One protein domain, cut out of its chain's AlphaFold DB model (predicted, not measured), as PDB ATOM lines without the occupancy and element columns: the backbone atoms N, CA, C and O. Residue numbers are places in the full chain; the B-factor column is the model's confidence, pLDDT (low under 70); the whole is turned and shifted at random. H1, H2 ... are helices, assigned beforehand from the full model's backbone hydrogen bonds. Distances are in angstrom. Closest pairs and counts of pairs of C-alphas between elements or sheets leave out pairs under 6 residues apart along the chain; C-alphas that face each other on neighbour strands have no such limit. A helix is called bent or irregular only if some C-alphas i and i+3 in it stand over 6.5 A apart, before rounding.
ATOM      1  N   ASN A 249     -27.293  21.971  16.021       78.00
ATOM      2  CA  ASN A 249     -27.510  22.766  14.807       78.00
ATOM      3  C   ASN A 249     -26.485  23.895  14.585       78.00
ATOM      4  O   ASN A 249     -26.401  24.413  13.474       78.00
ATOM      5  N   MET A 250     -25.713  24.278  15.607       80.25
ATOM      6  CA  MET A 250     -24.648  25.283  15.496       80.25
ATOM      7  C   MET A 250     -23.246  24.665  15.420       80.25
ATOM      8  O   MET A 250     -22.261  25.392  15.306       80.25
ATOM      9  N   ILE A 251     -23.140  23.335  15.479       85.19
ATOM     10  CA  ILE A 251     -21.870  22.609  15.481       85.19
ATOM     11  C   ILE A 251     -21.647  21.988  14.105       85.19
ATOM     12  O   ILE A 251     -22.532  21.370  13.520       85.19
ATOM     13  N   THR A 252     -20.437  22.135  13.566       89.06
ATOM     14  CA  THR A 252     -20.045  21.513  12.296       89.06
ATOM     15  C   THR A 252     -18.685  20.843  12.434       89.06
ATOM     16  O   THR A 252     -17.700  21.485  12.793       89.06
ATOM     17  N   ILE A 253     -18.620  19.555  12.093       90.19
ATOM     18  CA  ILE A 253     -17.370  18.799  11.966       90.19
ATOM     19  C   ILE A 253     -17.026  18.710  10.477       90.19
ATOM     20  O   ILE A 253     -17.796  18.166   9.689       90.19
ATOM     21  N   ILE A 254     -15.879  19.266  10.077       91.62
ATOM     22  CA  ILE A 254     -15.487  19.359   8.659       91.62
ATOM     23  C   ILE A 254     -14.747  18.095   8.200       91.62
ATOM     24  O   ILE A 254     -15.150  17.447   7.234       91.62
ATOM     25  N   GLU A 255     -13.632  17.784   8.860       92.25
ATOM     26  CA  GLU A 255     -12.732  16.666   8.559       92.25
ATOM     27  C   GLU A 255     -11.707  16.511   9.691       92.25
ATOM     28  O   GLU A 255     -11.407  17.480  10.400       92.25
ATOM     29  N   SER A 256     -11.095  15.333   9.786       93.38
ATOM     30  CA  SER A 256      -9.901  15.108  10.602       93.38
ATOM     31  C   SER A 256      -8.649  15.508   9.818       93.38
ATOM     32  O   SER A 256      -8.529  15.198   8.632       93.38
ATOM     33  N   GLY A 257      -7.704  16.182  10.477       95.12
ATOM     34  CA  GLY A 257      -6.459  16.637   9.859       95.12
ATOM     35  C   GLY A 257      -5.299  16.638  10.847       95.12
ATOM     36  O   GLY A 257      -5.475  17.040  11.999       95.12
ATOM     37  N   THR A 258      -4.115  16.206  10.410       96.06
ATOM     38  CA  THR A 258      -2.911  16.203  11.267       96.06
ATOM     39  C   THR A 258      -2.384  17.608  11.573       96.06
ATOM     40  O   THR A 258      -1.578  17.770  12.483       96.06
ATOM     41  N   ASP A 259      -2.860  18.618  10.842       94.56
ATOM     42  CA  ASP A 259      -2.672  20.049  11.093       94.56
ATOM     43  C   ASP A 259      -3.601  20.605  12.189       94.56
ATOM     44  O   ASP A 259      -3.356  21.696  12.697       94.56
ATOM     45  N   LYS A 260      -4.653  19.865  12.572       92.00
ATOM     46  CA  LYS A 260      -5.643  20.266  13.592       92.00
ATOM     47  C   LYS A 260      -5.473  19.488  14.893       92.00
ATOM     48  O   LYS A 260      -5.532  20.063  15.975       92.00
ATOM     49  N   GLN A 271     -13.302   2.421  20.812       84.00
ATOM     50  CA  GLN A 271     -13.060   3.415  21.870       84.00
ATOM     51  C   GLN A 271     -13.157   4.875  21.411       84.00
ATOM     52  O   GLN A 271     -13.021   5.805  22.201       84.00
ATOM     53  N   ASN A 272     -13.311   5.123  20.109       87.19
ATOM     54  CA  ASN A 272     -13.117   6.469  19.573       87.19
ATOM     55  C   ASN A 272     -14.193   7.467  20.003       87.19
ATOM     56  O   ASN A 272     -13.857   8.628  20.232       87.19
ATOM     57  N   ALA A 273     -15.454   7.040  20.116       88.00
ATOM     58  CA  ALA A 273     -16.516   7.897  20.643       88.00
ATOM     59  C   ALA A 273     -16.208   8.313  22.089       88.00
ATOM     60  O   ALA A 273     -16.367   9.476  22.446       88.00
ATOM     61  N   ASP A 274     -15.659   7.389  22.864       84.38
ATOM     62  CA  ASP A 274     -15.324   7.552  24.268       84.38
ATOM     63  C   ASP A 274     -14.178   8.550  24.454       84.38
ATOM     64  O   ASP A 274     -14.342   9.593  25.096       84.38
ATOM     65  N   ILE A 275     -13.034   8.295  23.812       83.81
ATOM     66  CA  ILE A 275     -11.844   9.141  23.968       83.81
ATOM     67  C   ILE A 275     -12.029  10.521  23.327       83.81
ATOM     68  O   ILE A 275     -11.669  11.539  23.925       83.81
ATOM     69  N   HIS A 276     -12.607  10.593  22.121       87.00
ATOM     70  CA  HIS A 276     -12.795  11.872  21.439       87.00
ATOM     71  C   HIS A 276     -13.979  12.636  22.017       87.00
ATOM     72  O   HIS A 276     -13.888  13.853  22.142       87.00
ATOM     73  N   GLY A 277     -15.048  11.951  22.431       86.19
ATOM     74  CA  GLY A 277     -16.174  12.564  23.129       86.19
ATOM     75  C   GLY A 277     -15.724  13.237  24.421       86.19
ATOM     76  O   GLY A 277     -16.056  14.398  24.650       86.19
ATOM     77  N   LYS A 278     -14.870  12.576  25.213       84.19
ATOM     78  CA  LYS A 278     -14.266  13.187  26.404       84.19
ATOM     79  C   LYS A 278     -13.350  14.365  26.093       84.19
ATOM     80  O   LYS A 278     -13.427  15.379  26.784       84.19
ATOM     81  N   ALA A 279     -12.512  14.268  25.062       87.00
ATOM     82  CA  ALA A 279     -11.652  15.380  24.661       87.00
ATOM     83  C   ALA A 279     -12.472  16.596  24.198       87.00
ATOM     84  O   ALA A 279     -12.178  17.728  24.585       87.00
ATOM     85  N   ILE A 280     -13.541  16.366  23.430       88.25
ATOM     86  CA  ILE A 280     -14.486  17.404  23.005       88.25
ATOM     87  C   ILE A 280     -15.194  18.003  24.221       88.25
ATOM     88  O   ILE A 280     -15.253  19.223  24.336       88.25
ATOM     89  N   GLN A 281     -15.667  17.177  25.157       85.38
ATOM     90  CA  GLN A 281     -16.306  17.649  26.383       85.38
ATOM     91  C   GLN A 281     -15.381  18.569  27.190       85.38
ATOM     92  O   GLN A 281     -15.804  19.649  27.596       85.38
ATOM     93  N   ALA A 282     -14.121  18.174  27.392       88.25
ATOM     94  CA  ALA A 282     -13.137  18.994  28.096       88.25
ATOM     95  C   ALA A 282     -12.904  20.339  27.384       88.25
ATOM     96  O   ALA A 282     -12.851  21.387  28.030       88.25
ATOM     97  N   CYS A 283     -12.841  20.329  26.047       90.50
ATOM     98  CA  CYS A 283     -12.748  21.556  25.255       90.50
ATOM     99  C   CYS A 283     -13.985  22.453  25.439       90.50
ATOM    100  O   CYS A 283     -13.838  23.658  25.641       90.50
ATOM    101  N   CYS A 284     -15.193  21.883  25.393       88.06
ATOM    102  CA  CYS A 284     -16.444  22.616  25.595       88.06
ATOM    103  C   CYS A 284     -16.513  23.245  26.989       88.06
ATOM    104  O   CYS A 284     -16.836  24.423  27.101       88.06
ATOM    105  N   GLU A 285     -16.157  22.501  28.037       88.69
ATOM    106  CA  GLU A 285     -16.160  22.999  29.415       88.69
ATOM    107  C   GLU A 285     -15.188  24.174  29.594       88.69
ATOM    108  O   GLU A 285     -15.548  25.193  30.182       88.69
ATOM    109  N   LYS A 286     -13.987  24.091  29.007       90.56
ATOM    110  CA  LYS A 286     -13.009  25.189  29.027       90.56
ATOM    111  C   LYS A 286     -13.532  26.457  28.349       90.56
ATOM    112  O   LYS A 286     -13.328  27.554  28.862       90.56
ATOM    113  N   LEU A 287     -14.225  26.319  27.216       90.56
ATOM    114  CA  LEU A 287     -14.877  27.449  26.546       90.56
ATOM    115  C   LEU A 287     -16.019  28.017  27.400       90.56
ATOM    116  O   LEU A 287     -16.121  29.231  27.585       90.56
ATOM    117  N   LEU A 288     -16.858  27.146  27.967       89.31
ATOM    118  CA  LEU A 288     -17.984  27.538  28.814       89.31
ATOM    119  C   LEU A 288     -17.532  28.223  30.105       89.31
ATOM    120  O   LEU A 288     -18.212  29.140  30.556       89.31
ATOM    121  N   GLN A 289     -16.383  27.862  30.676       90.88
ATOM    122  CA  GLN A 289     -15.831  28.540  31.850       90.88
ATOM    123  C   GLN A 289     -15.646  30.047  31.604       90.88
ATOM    124  O   GLN A 289     -15.989  30.853  32.469       90.88
ATOM    125  N   GLY A 290     -15.170  30.428  30.413       88.81
ATOM    126  CA  GLY A 290     -15.052  31.829  30.003       88.81
ATOM    127  C   GLY A 290     -16.390  32.467  29.611       88.81
ATOM    128  O   GLY A 290     -16.617  33.641  29.889       88.81
ATOM    129  N   LEU A 291     -17.294  31.704  28.991       89.81
ATOM    130  CA  LEU A 291     -18.573  32.223  28.489       89.81
ATOM    131  C   LEU A 291     -19.658  32.360  29.564       89.81
ATOM    132  O   LEU A 291     -20.512  33.234  29.442       89.81
ATOM    133  N   ARG A 292     -19.649  31.540  30.622       92.31
ATOM    134  CA  ARG A 292     -20.689  31.518  31.670       92.31
ATOM    135  C   ARG A 292     -20.941  32.889  32.317       92.31
ATOM    136  O   ARG A 292     -22.111  33.231  32.471       92.31
ATOM    137  N   PRO A 293     -19.927  33.699  32.684       94.12
ATOM    138  CA  PRO A 293     -20.161  35.055  33.186       94.12
ATOM    139  C   PRO A 293     -20.858  35.959  32.161       94.12
ATOM    140  O   PRO A 293     -21.765  36.699  32.522       94.12
ATOM    141  N   VAL A 294     -20.489  35.853  30.880       93.44
ATOM    142  CA  VAL A 294     -21.075  36.662  29.798       93.44
ATOM    143  C   VAL A 294     -22.519  36.252  29.517       93.44
ATOM    144  O   VAL A 294     -23.381  37.113  29.377       93.44
ATOM    145  N   LEU A 295     -22.793  34.945  29.506       90.56
ATOM    146  CA  LEU A 295     -24.123  34.372  29.281       90.56
ATOM    147  C   LEU A 295     -25.135  34.737  30.376       90.56
ATOM    148  O   LEU A 295     -26.335  34.736  30.117       90.56
ATOM    149  N   LYS A 296     -24.675  35.069  31.592       93.50
ATOM    150  CA  LYS A 296     -25.551  35.593  32.657       93.50
ATOM    151  C   LYS A 296     -26.078  36.994  32.343       93.50
ATOM    152  O   LYS A 296     -27.175  37.330  32.770       93.50
ATOM    153  N   GLU A 297     -25.297  37.804  31.633       94.38
ATOM    154  CA  GLU A 297     -25.656  39.184  31.284       94.38
ATOM    155  C   GLU A 297     -26.321  39.287  29.907       94.38
ATOM    156  O   GLU A 297     -27.172  40.144  29.695       94.38
ATOM    157  N   GLU A 298     -25.920  38.434  28.968       93.19
ATOM    158  CA  GLU A 298     -26.461  38.357  27.613       93.19
ATOM    159  C   GLU A 298     -26.812  36.892  27.303       93.19
ATOM    160  O   GLU A 298     -25.929  36.122  26.920       93.19
ATOM    161  N   PRO A 299     -28.078  36.479  27.497       90.12
ATOM    162  CA  PRO A 299     -28.492  35.091  27.292       90.12
ATOM    163  C   PRO A 299     -28.492  34.635  25.825       90.12
ATOM    164  O   PRO A 299     -28.487  33.429  25.567       90.12
ATOM    165  N   ASP A 300     -28.518  35.552  24.848       91.00
ATOM    166  CA  ASP A 300     -28.431  35.173  23.436       91.00
ATOM    167  C   ASP A 300     -27.017  34.688  23.098       91.00
ATOM    168  O   ASP A 300     -26.051  35.448  23.155       91.00
ATOM    169  N   TRP A 301     -26.893  33.426  22.682       87.81
ATOM    170  CA  TRP A 301     -25.599  32.794  22.412       87.81
ATOM    171  C   TRP A 301     -24.725  33.580  21.425       87.81
ATOM    172  O   TRP A 301     -23.526  33.749  21.652       87.81
ATOM    173  N   LYS A 302     -25.299  34.089  20.325       89.25
ATOM    174  CA  LYS A 302     -24.523  34.793  19.292       89.25
ATOM    175  C   LYS A 302     -24.007  36.127  19.825       89.25
ATOM    176  O   LYS A 302     -22.838  36.454  19.618       89.25
ATOM    177  N   LYS A 303     -24.852  36.879  20.534       93.00
ATOM    178  CA  LYS A 303     -24.453  38.136  21.180       93.00
ATOM    179  C   LYS A 303     -23.452  37.898  22.309       93.00
ATOM    180  O   LYS A 303     -22.476  38.639  22.399       93.00
ATOM    181  N   ALA A 304     -23.625  36.843  23.102       91.56
ATOM    182  CA  ALA A 304     -22.708  36.464  24.172       91.56
ATOM    183  C   ALA A 304     -21.311  36.139  23.637       91.56
ATOM    184  O   ALA A 304     -20.321  36.630  24.172       91.56
ATOM    185  N   VAL A 305     -21.212  35.379  22.543       91.25
ATOM    186  CA  VAL A 305     -19.928  35.088  21.886       91.25
ATOM    187  C   VAL A 305     -19.265  36.373  21.376       91.25
ATOM    188  O   VAL A 305     -18.070  36.571  21.591       91.25
ATOM    189  N   MET A 306     -20.027  37.285  20.762       93.19
ATOM    190  CA  MET A 306     -19.497  38.582  20.315       93.19
ATOM    191  C   MET A 306     -19.030  39.462  21.481       93.19
ATOM    192  O   MET A 306     -17.973  40.088  21.396       93.19
ATOM    193  N   LYS A 307     -19.775  39.486  22.589       94.62
ATOM    194  CA  LYS A 307     -19.397  40.204  23.812       94.62
ATOM    195  C   LYS A 307     -18.155  39.588  24.460       94.62
ATOM    196  O   LYS A 307     -17.234  40.312  24.822       94.62
ATOM    197  N   ALA A 308     -18.065  38.260  24.520       94.56
ATOM    198  CA  ALA A 308     -16.884  37.544  24.997       94.56
ATOM    199  C   ALA A 308     -15.641  37.864  24.151       94.56
ATOM    200  O   ALA A 308     -14.573  38.131  24.701       94.56
ATOM    201  N   PHE A 309     -15.794  37.938  22.823       95.19
ATOM    202  CA  PHE A 309     -14.742  38.398  21.917       95.19
ATOM    203  C   PHE A 309     -14.296  39.838  22.230       95.19
ATOM    204  O   PHE A 309     -13.098  40.092  22.357       95.19
ATOM    205  N   GLN A 310     -15.235  40.773  22.427       95.12
ATOM    206  CA  GLN A 310     -14.925  42.160  22.816       95.12
ATOM    207  C   GLN A 310     -14.195  42.242  24.166       95.12
ATOM    208  O   GLN A 310     -13.304  43.072  24.344       95.12
ATOM    209  N   MET A 311     -14.526  41.339  25.090       95.50
ATOM    210  CA  MET A 311     -13.884  41.195  26.399       95.50
ATOM    211  C   MET A 311     -12.550  40.431  26.350       95.50
ATOM    212  O   MET A 311     -11.930  40.232  27.391       95.50
ATOM    213  N   ARG A 312     -12.084  40.017  25.160       95.62
ATOM    214  CA  ARG A 312     -10.847  39.241  24.954       95.62
ATOM    215  C   ARG A 312     -10.845  37.893  25.687       95.62
ATOM    216  O   ARG A 312      -9.788  37.386  26.060       95.62
ATOM    217  N   ILE A 313     -12.023  37.301  25.874       94.69
ATOM    218  CA  ILE A 313     -12.168  35.948  26.414       94.69
ATOM    219  C   ILE A 313     -11.795  34.946  25.307       94.69
ATOM    220  O   ILE A 313     -12.293  35.079  24.184       94.69
ATOM    221  N   PRO A 314     -10.932  33.948  25.572       93.94
ATOM    222  CA  PRO A 314     -10.566  32.944  24.575       93.94
ATOM    223  C   PRO A 314     -11.775  32.153  24.050       93.94
ATOM    224  O   PRO A 314     -12.544  31.593  24.827       93.94
ATOM    225  N   LEU A 315     -11.900  32.058  22.722       93.31
ATOM    226  CA  LEU A 315     -12.951  31.298  22.017       93.31
ATOM    227  C   LEU A 315     -12.395  30.069  21.276       93.31
ATOM    228  O   LEU A 315     -13.006  29.553  20.343       93.31
ATOM    229  N   GLN A 316     -11.214  29.607  21.684       94.06
ATOM    230  CA  GLN A 316     -10.557  28.412  21.168       94.06
ATOM    231  C   GLN A 316     -10.046  27.573  22.341       94.06
ATOM    232  O   GLN A 316      -9.471  28.107  23.288       94.06
ATOM    233  N   ALA A 317     -10.225  26.257  22.255       92.31
ATOM    234  CA  ALA A 317      -9.728  25.303  23.237       92.31
ATOM    235  C   ALA A 317      -9.135  24.070  22.545       92.31
ATOM    236  O   ALA A 317      -9.541  23.698  21.444       92.31
ATOM    237  N   SER A 318      -8.159  23.452  23.205       91.94
ATOM    238  CA  SER A 318      -7.575  22.165  22.841       91.94
ATOM    239  C   SER A 318      -7.210  21.452  24.132       91.94
ATOM    240  O   SER A 318      -6.556  22.051  24.984       91.94
ATOM    241  N   GLU A 319      -7.666  20.213  24.279       89.56
ATOM    242  CA  GLU A 319      -7.503  19.420  25.491       89.56
ATOM    243  C   GLU A 319      -7.101  17.985  25.156       89.56
ATOM    244  O   GLU A 319      -7.507  17.420  24.136       89.56
ATOM    245  N   HIS A 320      -6.310  17.397  26.049       83.94
ATOM    246  CA  HIS A 320      -5.972  15.983  26.044       83.94
ATOM    247  C   HIS A 320      -6.572  15.338  27.289       83.94
ATOM    248  O   HIS A 320      -6.520  15.914  28.374       83.94
ATOM    249  N   ILE A 321      -7.130  14.140  27.140       81.38
ATOM    250  CA  ILE A 321      -7.780  13.432  28.240       81.38
ATOM    251  C   ILE A 321      -7.047  12.133  28.531       81.38
ATOM    252  O   ILE A 321      -6.667  11.395  27.624       81.38
ATOM    253  N   ARG A 322      -6.890  11.849  29.822       81.00
ATOM    254  CA  ARG A 322      -6.446  10.561  30.345       81.00
ATOM    255  C   ARG A 322      -7.503  10.073  31.323       81.00
ATOM    256  O   ARG A 322      -7.996  10.852  32.136       81.00
ATOM    257  N   ILE A 323      -7.860   8.797  31.229       77.38
ATOM    258  CA  ILE A 323      -8.784   8.180  32.181       77.38
ATOM    259  C   ILE A 323      -8.044   8.002  33.508       77.38
ATOM    260  O   ILE A 323      -6.990   7.364  33.555       77.38
TER     261      ILE A 323
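Overview. This is residues 249 to 260 and 271 to 323 of the 425 residues of the protein "Aldehyde oxidase and xanthine dehydrogenase, molybdopterin binding domain protein" of Oesophagostomum dentatum (UniProt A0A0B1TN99). A long helix, H1, meets a short one, H2, set across its far end in an L, and the last stretch, residues 311 to 323, folds back along H1. The first stretch stands free with residues 249 to 259. The printed part has 65 residues with two named helices, H1 then H2, and no named strand: all helix. It is loose, with a radius of gyration of the C-alphas of 13.8 A, and spans 39 by 26 by 22 A.

Arrangement. H1, residues 272 to 297, has a kink of 50 degrees near residue 291 and is only just irregular, C-alphas 290 and 293 being 6.8 A apart. With residues 290 to 295 alone it touches H2, residues 301 to 310, about perpendicular at 75 degrees; the closest C-alphas, of Leu 295 and Ala 304, are 5.7 A apart. A tight link joins them. In H2 every O i to N i+4 pair is within hydrogen-bond range, in H1 18 of 22.

Along the chain. H1 begins at C-alpha 272 (-13.117, 6.469, 19.573) and measures 36.9 A. H2 measures 14.2 A, ending at C-alpha 310 (-14.925, 42.160, 22.816).

Size, cuts and confidence. Residues 261 to 270 are not printed; C-alphas 260 and 271 are 20.2 A apart. No printed residue has a pLDDT under 70.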